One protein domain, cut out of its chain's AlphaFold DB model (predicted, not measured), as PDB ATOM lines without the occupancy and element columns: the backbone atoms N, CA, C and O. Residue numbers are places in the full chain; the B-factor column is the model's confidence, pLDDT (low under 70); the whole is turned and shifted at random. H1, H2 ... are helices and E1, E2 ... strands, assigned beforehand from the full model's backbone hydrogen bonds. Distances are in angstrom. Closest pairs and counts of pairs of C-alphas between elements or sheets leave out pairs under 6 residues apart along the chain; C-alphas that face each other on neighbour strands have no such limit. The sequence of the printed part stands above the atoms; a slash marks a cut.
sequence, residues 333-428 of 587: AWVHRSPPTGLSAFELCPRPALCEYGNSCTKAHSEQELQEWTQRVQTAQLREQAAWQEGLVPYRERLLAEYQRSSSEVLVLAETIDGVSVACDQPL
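Overview. This is residues 333 to 428 of the 587 residues of the protein "Helicase with zinc finger 2" of Molossus molossus (UniProt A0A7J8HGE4). There is little regular structure: one long helix, H1, with a looped head of residues 333 to 366 near its first end, and beyond its other end the short H2 and a loose tail. Of that tail, residues 405 to 410 and 414 to 428 stick out, the latter with E1. The printed part has 96 residues, with 38 in named elements, in the order H1, H2, E1, mostly helix. It is extended, with a radius of gyration of the C-alphas of 21.5 A and spans of 65 by 36 by 28 A.

Along the chain. H1, residues 367 to 389, begins at C-alpha (143.984, 115.806, 131.637) and is 32.9 A long. H2 holds residues 395 to 405, 15.3 A. E1, residues 420 to 423, 10.1 A, ends at C-alpha (160.704, 163.087, 99.374).

Arrangement. H1 and H2 are only just apart, their closest C-alphas 8.4 A from each other. E1 is apart from both and pairs with no named strand. In H1 and H2 every O i to N i+4 pair is within hydrogen-bond range.

Size, cuts and confidence. The C-alphas farthest apart, Ala 353 and Gly 419, are 65.4 A apart. The printed part has no cut. The link H1 to H2 is tight, H2 to E1 long. Residues 333, 411 and 415 to 416 have pLDDT under 70.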
ATOM      1  N   ALA A 333     138.057 119.346 114.855       63.78
ATOM      2  CA  ALA A 333     137.046 119.760 115.819       63.78
ATOM      3  C   ALA A 333     137.620 119.558 117.221       63.78
ATOM      4  O   ALA A 333     137.559 118.468 117.781       63.78
ATOM      5  N   TRP A 334     138.264 120.597 117.734       79.12
ATOM      6  CA  TRP A 334     138.744 120.608 119.099       79.12
ATOM      7  C   TRP A 334     137.563 120.724 120.062       79.12
ATOM      8  O   TRP A 334     136.650 121.516 119.819       79.12
ATOM      9  N   VAL A 335     137.569 119.917 121.117       81.50
ATOM     10  CA  VAL A 335     136.414 119.733 122.003       81.50
ATOM     11  C   VAL A 335     136.551 120.583 123.265       81.50
ATOM     12  O   VAL A 335     135.545 121.028 123.813       81.50
ATOM     13  N   HIS A 336     137.781 120.854 123.704       86.12
ATOM     14  CA  HIS A 336     138.053 121.654 124.896       86.12
ATOM     15  C   HIS A 336     138.260 123.141 124.561       86.12
ATOM     16  O   HIS A 336     138.209 123.564 123.399       86.12
ATOM     17  N   ARG A 337     138.458 123.991 125.577       86.88
ATOM     18  CA  ARG A 337     138.686 125.427 125.347       86.88
ATOM     19  C   ARG A 337     140.049 125.664 124.686       86.88
ATOM     20  O   ARG A 337     140.900 124.780 124.662       86.88
ATOM     21  N   SER A 338     140.267 126.837 124.099       81.75
ATOM     22  CA  SER A 338     141.576 127.187 123.534       81.75
ATOM     23  C   SER A 338     142.625 127.419 124.628       81.75
ATOM     24  O   SER A 338     142.275 127.986 125.665       81.75
ATOM     25  N   PRO A 339     143.898 127.037 124.399       85.44
ATOM     26  CA  PRO A 339     144.972 127.368 125.323       85.44
ATOM     27  C   PRO A 339     145.116 128.894 125.458       85.44
ATOM     28  O   PRO A 339     144.933 129.601 124.460       85.44
ATOM     29  N   PRO A 340     145.456 129.412 126.650       85.31
ATOM     30  CA  PRO A 340     145.716 130.832 126.847       85.31
ATOM     31  C   PRO A 340     146.876 131.320 125.973       85.31
ATOM     32  O   PRO A 340     147.900 130.646 125.836       85.31
ATOM     33  N   THR A 341     146.728 132.509 125.391       79.94
ATOM     34  CA  THR A 341     147.752 133.115 124.533       79.94
ATOM     35  C   THR A 341     148.976 133.532 125.352       79.94
ATOM     36  O   THR A 341     148.839 134.115 126.424       79.94
ATOM     37  N   GLY A 342     150.180 133.282 124.829       75.62
ATOM     38  CA  GLY A 342     151.435 133.770 125.417       75.62
ATOM     39  C   GLY A 342     152.051 132.883 126.504       75.62
ATOM     40  O   GLY A 342     153.082 133.252 127.057       75.62
ATOM     41  N   LEU A 343     151.467 131.715 126.793       78.75
ATOM     42  CA  LEU A 343     152.066 130.725 127.690       78.75
ATOM     43  C   LEU A 343     152.930 129.723 126.916       78.75
ATOM     44  O   LEU A 343     152.527 129.216 125.870       78.75
ATOM     45  N   SER A 344     154.112 129.417 127.454       70.94
ATOM     46  CA  SER A 344     155.044 128.420 126.911       70.94
ATOM     47  C   SER A 344     154.887 127.029 127.539       70.94
ATOM     48  O   SER A 344     155.361 126.049 126.966       70.94
ATOM     49  N   ALA A 345     154.210 126.931 128.686       84.31
ATOM     50  CA  ALA A 345     153.933 125.689 129.403       84.31
ATOM     51  C   ALA A 345     152.491 125.679 129.932       84.31
ATOM     52  O   ALA A 345     151.949 126.725 130.297       84.31
ATOM     53  N   PHE A 346     151.877 124.495 129.976       90.94
ATOM     54  CA  PHE A 346     150.509 124.288 130.450       90.94
ATOM     55  C   PHE A 346     150.499 123.354 131.659       90.94
ATOM     56  O   PHE A 346     151.227 122.363 131.687       90.94
ATOM     57  N   GLU A 347     149.643 123.651 132.634       91.25
ATOM     58  CA  GLU A 347     149.516 122.894 133.881       91.25
ATOM     59  C   GLU A 347     148.049 122.588 134.187       91.25
ATOM     60  O   GLU A 347     147.151 123.283 133.702       91.25
ATOM     61  N   LEU A 348     147.806 121.588 135.035       92.75
ATOM     62  CA  LEU A 348     146.477 121.295 135.566       92.75
ATOM     63  C   LEU A 348     146.066 122.303 136.642       92.75
ATOM     64  O   LEU A 348     146.856 122.732 137.486       92.75
ATOM     65  N   CYS A 349     144.787 122.658 136.630       90.88
ATOM     66  CA  CYS A 349     144.161 123.432 137.681       90.88
ATOM     67  C   CYS A 349     144.054 122.558 138.940       90.88
ATOM     68  O   CYS A 349     143.555 121.437 138.854       90.88
ATOM     69  N   PRO A 350     144.468 123.055 140.117       85.88
ATOM     70  CA  PRO A 350     144.419 122.275 141.353       85.88
ATOM     71  C   PRO A 350     142.989 122.006 141.844       85.88
ATOM     72  O   PRO A 350     142.769 121.059 142.592       85.88
ATOM     73  N   ARG A 351     142.005 122.833 141.450       85.19
ATOM     74  CA  ARG A 351     140.590 122.694 141.842       85.19
ATOM     75  C   ARG A 351     139.661 122.933 140.645       85.19
ATOM     76  O   ARG A 351     138.982 123.953 140.597       85.19
ATOM     77  N   PRO A 352     139.611 122.013 139.667       80.81
ATOM     78  CA  PRO A 352     138.893 122.238 138.413       80.81
ATOM     79  C   PRO A 352     137.369 122.318 138.590       80.81
ATOM     80  O   PRO A 352     136.724 123.123 137.928       80.81
ATOM     81  N   ALA A 353     136.795 121.552 139.525       79.75
ATOM     82  CA  ALA A 353     135.353 121.550 139.800       79.75
ATOM     83  C   ALA A 353     134.846 122.816 140.522       79.75
ATOM     84  O   ALA A 353     133.654 123.096 140.498       79.75
ATOM     85  N   LEU A 354     135.745 123.575 141.158       84.38
ATOM     86  CA  LEU A 354     135.440 124.789 141.928       84.38
ATOM     87  C   LEU A 354     136.285 125.977 141.439       84.38
ATOM     88  O   LEU A 354     136.609 126.878 142.210       84.38
ATOM     89  N   CYS A 355     136.725 125.947 140.178       85.56
ATOM     90  CA  CYS A 355     137.613 126.971 139.648       85.56
ATOM     91  C   CYS A 355     136.852 128.287 139.459       85.56
ATOM     92  O   CYS A 355     136.042 128.416 138.541       85.56
ATOM     93  N   GLU A 356     137.171 129.281 140.284       83.31
ATOM     94  CA  GLU A 356     136.577 130.626 140.232       83.31
ATOM     95  C   GLU A 356     136.850 131.339 138.898       83.31
ATOM     96  O   GLU A 356     136.066 132.174 138.457       83.31
ATOM     97  N   TYR A 357     137.940 130.966 138.221       81.12
ATOM     98  CA  TYR A 357     138.328 131.538 136.934       81.12
ATOM     99  C   TYR A 357     137.598 130.904 135.740       81.12
ATOM    100  O   TYR A 357     137.636 131.458 134.647       81.12
ATOM    101  N   GLY A 358     136.941 129.747 135.896       83.81
ATOM    102  CA  GLY A 358     136.153 129.119 134.826       83.81
ATOM    103  C   GLY A 358     136.858 129.110 133.456       83.81
ATOM    104  O   GLY A 358     137.951 128.565 133.304       83.81
ATOM    105  N   ASN A 359     136.246 129.756 132.458       79.88
ATOM    106  CA  ASN A 359     136.764 129.828 131.084       79.88
ATOM    107  C   ASN A 359     137.993 130.740 130.902       79.88
ATOM    108  O   ASN A 359     138.682 130.604 129.893       79.88
ATOM    109  N   SER A 360     138.285 131.644 131.842       81.75
ATOM    110  CA  SER A 360     139.493 132.484 131.822       81.75
ATOM    111  C   SER A 360     140.665 131.858 132.584       81.75
ATOM    112  O   SER A 360     141.750 132.437 132.637       81.75
ATOM    113  N   CYS A 361     140.487 130.656 133.150       86.81
ATOM    114  CA  CYS A 361     141.551 129.957 133.858       86.81
ATOM    115  C   CYS A 361     142.720 129.617 132.926       86.81
ATOM    116  O   CYS A 361     142.558 128.923 131.914       86.81
ATOM    117  N   THR A 362     143.923 130.028 133.329       87.12
ATOM    118  CA  THR A 362     145.172 129.763 132.605       87.12
ATOM    119  C   THR A 362     145.668 128.316 132.724       87.12
ATOM    120  O   THR A 362     146.602 127.937 132.022       87.12
ATOM    121  N   LYS A 363     145.036 127.493 133.575       89.88
ATOM    122  CA  LYS A 363     145.392 126.088 133.834       89.88
ATOM    123  C   LYS A 363     144.289 125.130 133.387       89.88
ATOM    124  O   LYS A 363     143.122 125.378 133.674       89.88
ATOM    125  N   ALA A 364     144.631 124.022 132.742       91.44
ATOM    126  CA  ALA A 364     143.672 123.048 132.215       91.44
ATOM    127  C   ALA A 364     142.803 122.427 133.326       91.44
ATOM    128  O   ALA A 364     143.285 122.112 134.408       91.44
ATOM    129  N   HIS A 365     141.509 122.250 133.076       91.50
ATOM    130  CA  HIS A 365     140.553 121.679 134.029       91.50
ATOM    131  C   HIS A 365     140.442 120.156 133.943       91.50
ATOM    132  O   HIS A 365     139.835 119.538 134.815       91.50
ATOM    133  N   SER A 366     141.042 119.536 132.929       90.69
ATOM    134  CA  SER A 366     141.181 118.088 132.856       90.69
ATOM    135  C   SER A 366     142.469 117.675 132.149       90.69
ATOM    136  O   SER A 366     143.077 118.455 131.413       90.69
ATOM    137  N   GLU A 367     142.855 116.416 132.342       91.69
ATOM    138  CA  GLU A 367     143.984 115.806 131.637       91.69
ATOM    139  C   GLU A 367     143.765 115.813 130.114       91.69
ATOM    140  O   GLU A 367     144.681 116.102 129.349       91.69
ATOM    141  N   GLN A 368     142.528 115.565 129.658       91.44
ATOM    142  CA  GLN A 368     142.194 115.592 128.230       91.44
ATOM    143  C   GLN A 368     142.334 116.998 127.643       91.44
ATOM    144  O   GLN A 368     142.841 117.162 126.534       91.44
ATOM    145  N   GLU A 369     141.930 118.022 128.394       91.75
ATOM    146  CA  GLU A 369     142.076 119.410 127.978       91.75
ATOM    147  C   GLU A 369     143.542 119.833 127.904       91.75
ATOM    148  O   GLU A 369     143.945 120.459 126.924       91.75
ATOM    149  N   LEU A 370     144.354 119.442 128.890       91.62
ATOM    150  CA  LEU A 370     145.791 119.701 128.882       91.62
ATOM    151  C   LEU A 370     146.464 119.058 127.664       91.62
ATOM    152  O   LEU A 370     147.221 119.711 126.943       91.62
ATOM    153  N   GLN A 371     146.151 117.789 127.397       89.56
ATOM    154  CA  GLN A 371     146.653 117.075 126.227       89.56
ATOM    155  C   GLN A 371     146.212 117.747 124.924       89.56
ATOM    156  O   GLN A 371     147.016 117.880 123.996       89.56
ATOM    157  N   GLU A 372     144.964 118.215 124.851       89.94
ATOM    158  CA  GLU A 372     144.457 118.935 123.686       89.94
ATOM    159  C   GLU A 372     145.195 120.265 123.478       89.94
ATOM    160  O   GLU A 372     145.599 120.574 122.356       89.94
ATOM    161  N   TRP A 373     145.438 121.036 124.540       90.38
ATOM    162  CA  TRP A 373     146.212 122.279 124.489       90.38
ATOM    163  C   TRP A 373     147.632 122.051 123.981       90.38
ATOM    164  O   TRP A 373     148.067 122.717 123.036       90.38
ATOM    165  N   THR A 374     148.329 121.062 124.538       87.12
ATOM    166  CA  THR A 374     149.673 120.682 124.092       87.12
ATOM    167  C   THR A 374     149.658 120.243 122.628       87.12
ATOM    168  O   THR A 374     150.501 120.678 121.839       87.12
ATOM    169  N   GLN A 375     148.666 119.451 122.212       84.12
ATOM    170  CA  GLN A 375     148.538 119.016 120.822       84.12
ATOM    171  C   GLN A 375     148.239 120.180 119.867       84.12
ATOM    172  O   GLN A 375     148.765 120.194 118.747       84.12
ATOM    173  N   ARG A 376     147.425 121.160 120.281       85.31
ATOM    174  CA  ARG A 376     147.147 122.383 119.513       85.31
ATOM    175  C   ARG A 376     148.424 123.186 119.289       85.31
ATOM    176  O   ARG A 376     148.712 123.513 118.139       85.31
ATOM    177  N   VAL A 377     149.208 123.435 120.341       82.94
ATOM    178  CA  VAL A 377     150.469 124.191 120.238       82.94
ATOM    179  C   VAL A 377     151.488 123.464 119.370       82.94
ATOM    180  O   VAL A 377     151.998 124.054 118.423       82.94
ATOM    181  N   GLN A 378     151.718 122.169 119.599       82.31
ATOM    182  CA  GLN A 378     152.630 121.381 118.762       82.31
ATOM    183  C   GLN A 378     152.183 121.356 117.293       82.31
ATOM    184  O   GLN A 378     153.001 121.451 116.380       82.31
ATOM    185  N   THR A 379     150.873 121.244 117.038       78.25
ATOM    186  CA  THR A 379     150.335 121.272 115.669       78.25
ATOM    187  C   THR A 379     150.534 122.638 115.018       78.25
ATOM    188  O   THR A 379     150.877 122.685 113.838       78.25
ATOM    189  N   ALA A 380     150.329 123.731 115.757       80.38
ATOM    190  CA  ALA A 380     150.551 125.087 115.268       80.38
ATOM    191  C   ALA A 380     152.037 125.335 114.960       80.38
ATOM    192  O   ALA A 380     152.351 125.765 113.854       80.38
ATOM    193  N   GLN A 381     152.945 124.955 115.864       82.00
ATOM    194  CA  GLN A 381     154.396 125.083 115.678       82.00
ATOM    195  C   GLN A 381     154.902 124.307 114.457       82.00
ATOM    196  O   GLN A 381     155.647 124.842 113.641       82.00
ATOM    197  N   LEU A 382     154.470 123.051 114.282       81.00
ATOM    198  CA  LEU A 382     154.854 122.256 113.110       81.00
ATOM    199  C   LEU A 382     154.366 122.880 111.796       81.00
ATOM    200  O   LEU A 382     155.044 122.778 110.777       81.00
ATOM    201  N   ARG A 383     153.185 123.512 111.801       79.50
ATOM    202  CA  ARG A 383     152.643 124.202 110.621       79.50
ATOM    203  C   ARG A 383     153.376 125.492 110.325       79.50
ATOM    204  O   ARG A 383     153.678 125.746 109.167       79.50
ATOM    205  N   GLU A 384     153.675 126.270 111.354       83.06
ATOM    206  CA  GLU A 384     154.492 127.467 111.224       83.06
ATOM    207  C   GLU A 384     155.861 127.107 110.640       83.06
ATOM    208  O   GLU A 384     156.250 127.651 109.611       83.06
ATOM    209  N   GLN A 385     156.551 126.112 111.205       82.94
ATOM    210  CA  GLN A 385     157.841 125.652 110.690       82.94
ATOM    211  C   GLN A 385     157.755 125.173 109.231       82.94
ATOM    212  O   GLN A 385     158.644 125.479 108.434       82.94
ATOM    213  N   ALA A 386     156.687 124.461 108.858       82.12
ATOM    214  CA  ALA A 386     156.451 124.075 107.469       82.12
ATOM    215  C   ALA A 386     156.248 125.302 106.563       82.12
ATOM    216  O   ALA A 386     156.874 125.394 105.510       82.12
ATOM    217  N   ALA A 387     155.460 126.288 106.999       85.25
ATOM    218  CA  ALA A 387     155.240 127.523 106.255       85.25
ATOM    219  C   ALA A 387     156.543 128.300 106.019       85.25
ATOM    220  O   ALA A 387     156.750 128.836 104.929       85.25
ATOM    221  N   TRP A 388     157.439 128.327 107.012       85.88
ATOM    222  CA  TRP A 388     158.783 128.895 106.876       85.88
ATOM    223  C   TRP A 388     159.599 128.157 105.819       85.88
ATOM    224  O   TRP A 388     160.162 128.787 104.925       85.88
ATOM    225  N   GLN A 389     159.633 126.824 105.896       83.00
ATOM    226  CA  GLN A 389     160.368 125.989 104.944       83.00
ATOM    227  C   GLN A 389     159.850 126.132 103.516       83.00
ATOM    228  O   GLN A 389     160.630 125.998 102.583       83.00
ATOM    229  N   GLU A 390     158.562 126.413 103.346       80.88
ATOM    230  CA  GLU A 390     157.909 126.527 102.043       80.88
ATOM    231  C   GLU A 390     157.839 127.972 101.514       80.88
ATOM    232  O   GLU A 390     157.328 128.212 100.416       80.88
ATOM    233  N   GLY A 391     158.359 128.949 102.268       85.19
ATOM    234  CA  GLY A 391     158.346 130.365 101.887       85.19
ATOM    235  C   GLY A 391     156.941 130.974 101.833       85.19
ATOM    236  O   GLY A 391     156.702 131.886 101.044       85.19
ATOM    237  N   LEU A 392     156.013 130.447 102.634       87.00
ATOM    238  CA  LEU A 392     154.641 130.945 102.760       87.00
ATOM    239  C   LEU A 392     154.488 131.988 103.874       87.00
ATOM    240  O   LEU A 392     153.439 132.602 104.006       87.00
ATOM    241  N   VAL A 393     155.523 132.198 104.682       86.50
ATOM    242  CA  VAL A 393     155.497 133.222 105.727       86.50
ATOM    243  C   VAL A 393     155.552 134.614 105.084       86.50
ATOM    244  O   VAL A 393     156.393 134.838 104.197       86.50
ATOM    245  N   PRO A 394     154.689 135.557 105.505       85.50
ATOM    246  CA  PRO A 394     154.703 136.896 104.945       85.50
ATOM    247  C   PRO A 394     156.056 137.575 105.178       85.50
ATOM    248  O   PRO A 394     156.844 137.215 106.055       85.50
ATOM    249  N   TYR A 395     156.386 138.529 104.308       83.25
ATOM    250  CA  TYR A 395     157.696 139.182 104.341       83.25
ATOM    251  C   TYR A 395     157.983 139.844 105.695       83.25
ATOM    252  O   TYR A 395     159.095 139.740 106.206       83.25
ATOM    253  N   ARG A 396     156.959 140.431 106.318       82.06
ATOM    254  CA  ARG A 396     157.057 141.091 107.620       82.06
ATOM    255  C   ARG A 396     157.573 140.166 108.719       82.06
ATOM    256  O   ARG A 396     158.497 140.540 109.435       82.06
ATOM    257  N   GLU A 397     157.008 138.972 108.873       85.25
ATOM    258  CA  GLU A 397     157.461 138.021 109.891       85.25
ATOM    259  C   GLU A 397     158.871 137.502 109.571       85.25
ATOM    260  O   GLU A 397     159.673 137.325 110.488       85.25
ATOM    261  N   ARG A 398     159.209 137.337 108.281       87.44
ATOM    262  CA  ARG A 398     160.577 137.011 107.836       87.44
ATOM    263  C   ARG A 398     161.587 138.072 108.266       87.44
ATOM    264  O   ARG A 398     162.601 137.718 108.864       87.44
ATOM    265  N   LEU A 399     161.267 139.342 108.028       84.12
ATOM    266  CA  LEU A 399     162.096 140.486 108.393       84.12
ATOM    267  C   LEU A 399     162.246 140.622 109.914       84.12
ATOM    268  O   LEU A 399     163.354 140.792 110.410       84.12
ATOM    269  N   LEU A 400     161.154 140.474 110.673       84.44
ATOM    270  CA  LEU A 400     161.196 140.503 112.140       84.44
ATOM    271  C   LEU A 400     162.064 139.378 112.715       84.44
ATOM    272  O   LEU A 400     162.845 139.613 113.635       84.44
ATOM    273  N   ALA A 401     161.966 138.165 112.168       84.69
ATOM    274  CA  ALA A 401     162.806 137.054 112.601       84.69
ATOM    275  C   ALA A 401     164.277 137.240 112.204       84.69
ATOM    276  O   ALA A 401     165.167 136.742 112.890       84.69
ATOM    277  N   GLU A 402     164.563 137.895 111.079       84.75
ATOM    278  CA  GLU A 402     165.925 138.273 110.692       84.75
ATOM    279  C   GLU A 402     166.495 139.325 111.643       84.75
ATOM    280  O   GLU A 402     167.585 139.129 112.171       84.75
ATOM    281  N   TYR A 403     165.716 140.360 111.959       81.38
ATOM    282  CA  TYR A 403     166.085 141.401 112.915       81.38
ATOM    283  C   TYR A 403     166.405 140.812 114.295       81.38
ATOM    284  O   TYR A 403     167.466 141.075 114.841       81.38
ATOM    285  N   GLN A 404     165.547 139.928 114.816       83.56
ATOM    286  CA  GLN A 404     165.754 139.276 116.117       83.56
ATOM    287  C   GLN A 404     166.978 138.349 116.167       83.56
ATOM    288  O   GLN A 404     167.508 138.096 117.247       83.56
ATOM    289  N   ARG A 405     167.394 137.785 115.027       82.88
ATOM    290  CA  ARG A 405     168.547 136.871 114.939       82.88
ATOM    291  C   ARG A 405     169.846 137.586 114.586       82.88
ATOM    292  O   ARG A 405     170.914 137.014 114.800       82.88
ATOM    293  N   SER A 406     169.764 138.777 114.000       83.50
ATOM    294  CA  SER A 406     170.932 139.553 113.608       83.50
ATOM    295  C   SER A 406     171.614 140.138 114.838       83.50
ATOM    296  O   SER A 406     170.969 140.638 115.753       83.50
ATOM    297  N   SER A 407     172.944 140.120 114.840       78.88
ATOM    298  CA  SER A 407     173.753 140.854 115.817       78.88
ATOM    299  C   SER A 407     173.855 142.349 115.497       78.88
ATOM    300  O   SER A 407     174.330 143.118 116.330       78.88
ATOM    301  N   SER A 408     173.437 142.761 114.294       78.19
ATOM    302  CA  SER A 408     173.442 144.148 113.829       78.19
ATOM    303  C   SER A 408     172.107 144.493 113.179       78.19
ATOM    304  O   SER A 408     171.786 144.048 112.074       78.19
ATOM    305  N   GLU A 409     171.326 145.299 113.885       73.25
ATOM    306  CA  GLU A 409     169.987 145.735 113.488       73.25
ATOM    307  C   GLU A 409     169.998 146.590 112.214       73.25
ATOM    308  O   GLU A 409     169.127 146.442 111.360       73.25
ATOM    309  N   VAL A 410     171.041 147.410 112.044       70.31
ATOM    310  CA  VAL A 410     171.205 148.362 110.927       70.31
ATOM    311  C   VAL A 410     171.345 147.659 109.572       70.31
ATOM    312  O   VAL A 410     171.029 148.233 108.534       70.31
ATOM    313  N   LEU A 411     171.789 146.397 109.561       68.19
ATOM    314  CA  LEU A 411     171.869 145.592 108.336       68.19
ATOM    315  C   LEU A 411     170.507 145.041 107.892       68.19
ATOM    316  O   LEU A 411     170.373 144.616 106.748       68.19
ATOM    317  N   VAL A 412     169.518 145.037 108.789       74.69
ATOM    318  CA  VAL A 412     168.171 144.507 108.536       74.69
ATOM    319  C   VAL A 412     167.165 145.643 108.342       74.69
ATOM    320  O   VAL A 412     166.322 145.581 107.450       74.69
ATOM    321  N   LEU A 413     167.262 146.694 109.159       72.56
ATOM    322  CA  LEU A 413     166.424 147.888 109.106       72.56
ATOM    323  C   LEU A 413     167.303 149.130 109.269       72.56
ATOM    324  O   LEU A 413     167.987 149.281 110.278       72.56
ATOM    325  N   ALA A 414     167.254 150.031 108.292       71.31
ATOM    326  CA  ALA A 414     167.990 151.291 108.309       71.31
ATOM    327  C   ALA A 414     167.045 152.463 108.030       71.31
ATOM    328  O   ALA A 414     166.149 152.353 107.191       71.31
ATOM    329  N   GLU A 415     167.263 153.590 108.712       69.06
ATOM    330  CA  GLU A 415     166.508 154.831 108.473       69.06
ATOM    331  C   GLU A 415     166.793 155.416 107.084       69.06
ATOM    332  O   GLU A 415     165.911 155.992 106.451       69.06
ATOM    333  N   THR A 416     168.017 155.234 106.587       69.50
ATOM    334  CA  THR A 416     168.450 155.678 105.261       69.50
ATOM    335  C   THR A 416     169.147 154.538 104.537       69.50
ATOM    336  O   THR A 416     170.037 153.898 105.097       69.50
ATOM    337  N   ILE A 417     168.765 154.307 103.283       74.88
ATOM    338  CA  ILE A 417     169.383 153.307 102.411       74.88
ATOM    339  C   ILE A 417     170.202 154.048 101.357       74.88
ATOM    340  O   ILE A 417     169.686 154.937 100.679       74.88
ATOM    341  N   ASP A 418     171.466 153.667 101.189       73.12
ATOM    342  CA  ASP A 418     172.342 154.282 100.195       73.12
ATOM    343  C   ASP A 418     171.758 154.171  98.779       73.12
ATOM    344  O   ASP A 418     171.390 153.092  98.310       73.12
ATOM    345  N   GLY A 419     171.690 155.307  98.079       70.62
ATOM    346  CA  GLY A 419     171.118 155.392  96.733       70.62
ATOM    347  C   GLY A 419     169.587 155.391  96.692       70.62
ATOM    348  O   GLY A 419     169.030 155.323  95.600       70.62
ATOM    349  N   VAL A 420     168.897 155.472  97.836       78.06
ATOM    350  CA  VAL A 420     167.446 155.691  97.899       78.06
ATOM    351  C   VAL A 420     167.160 157.002  98.625       78.06
ATOM    352  O   VAL A 420     167.539 157.173  99.779       78.06
ATOM    353  N   SER A 421     166.461 157.927  97.970       74.75
ATOM    354  CA  SER A 421     165.961 159.149  98.601       74.75
ATOM    355  C   SER A 421     164.438 159.177  98.587       74.75
ATOM    356  O   SER A 421     163.790 158.761  97.628       74.75
ATOM    357  N   VAL A 422     163.856 159.633  99.692       78.00
ATOM    358  CA  VAL A 422     162.409 159.719  99.881       78.00
ATOM    359  C   VAL A 422     162.066 161.181 100.105       78.00
ATOM    360  O   VAL A 422     162.557 161.793 101.051       78.00
ATOM    361  N   ALA A 423     161.230 161.738  99.240       77.75
ATOM    362  CA  ALA A 423     160.704 163.087  99.374       77.75
ATOM    363  C   ALA A 423     159.212 163.031  99.713       77.75
ATOM    364  O   ALA A 423     158.461 162.239  99.143       77.75
ATOM    365  N   CYS A 424     158.777 163.870 100.645       80.69
ATOM    366  CA  CYS A 424     157.369 164.116 100.915       80.69
ATOM    367  C   CYS A 424     157.190 165.623 101.048       80.69
ATOM    368  O   CYS A 424     157.744 166.234 101.959       80.69
ATOM    369  N   ASP A 425     156.413 166.212 100.145       74.19
ATOM    370  CA  ASP A 425     156.176 167.661 100.132       74.19
ATOM    371  C   ASP A 425     155.170 168.091 101.216       74.19
ATOM    372  O   ASP A 425     154.872 169.272 101.388       74.19
ATOM    373  N   GLN A 426     154.617 167.123 101.952       78.94
ATOM    374  CA  GLN A 426     153.599 167.324 102.973       78.94
ATOM    375  C   GLN A 426     154.198 167.163 104.376       78.94
ATOM    376  O   GLN A 426     155.093 166.341 104.581       78.94
ATOM    377  N   PRO A 427     153.694 167.904 105.381       71.44
ATOM    378  CA  PRO A 427     154.173 167.774 106.748       71.44
ATOM    379  C   PRO A 427     153.916 166.355 107.273       71.44
ATOM    380  O   PRO A 427     152.776 165.893 107.337       71.44
ATOM    381  N   LEU A 428     154.987 165.676 107.697       72.06
ATOM    382  CA  LEU A 428     154.933 164.302 108.221       72.06
ATOM    383  C   LEU A 428     154.173 164.194 109.554       72.06
ATOM    384  O   LEU A 428     153.808 163.103 109.981       72.06
TER     385      LEU A 428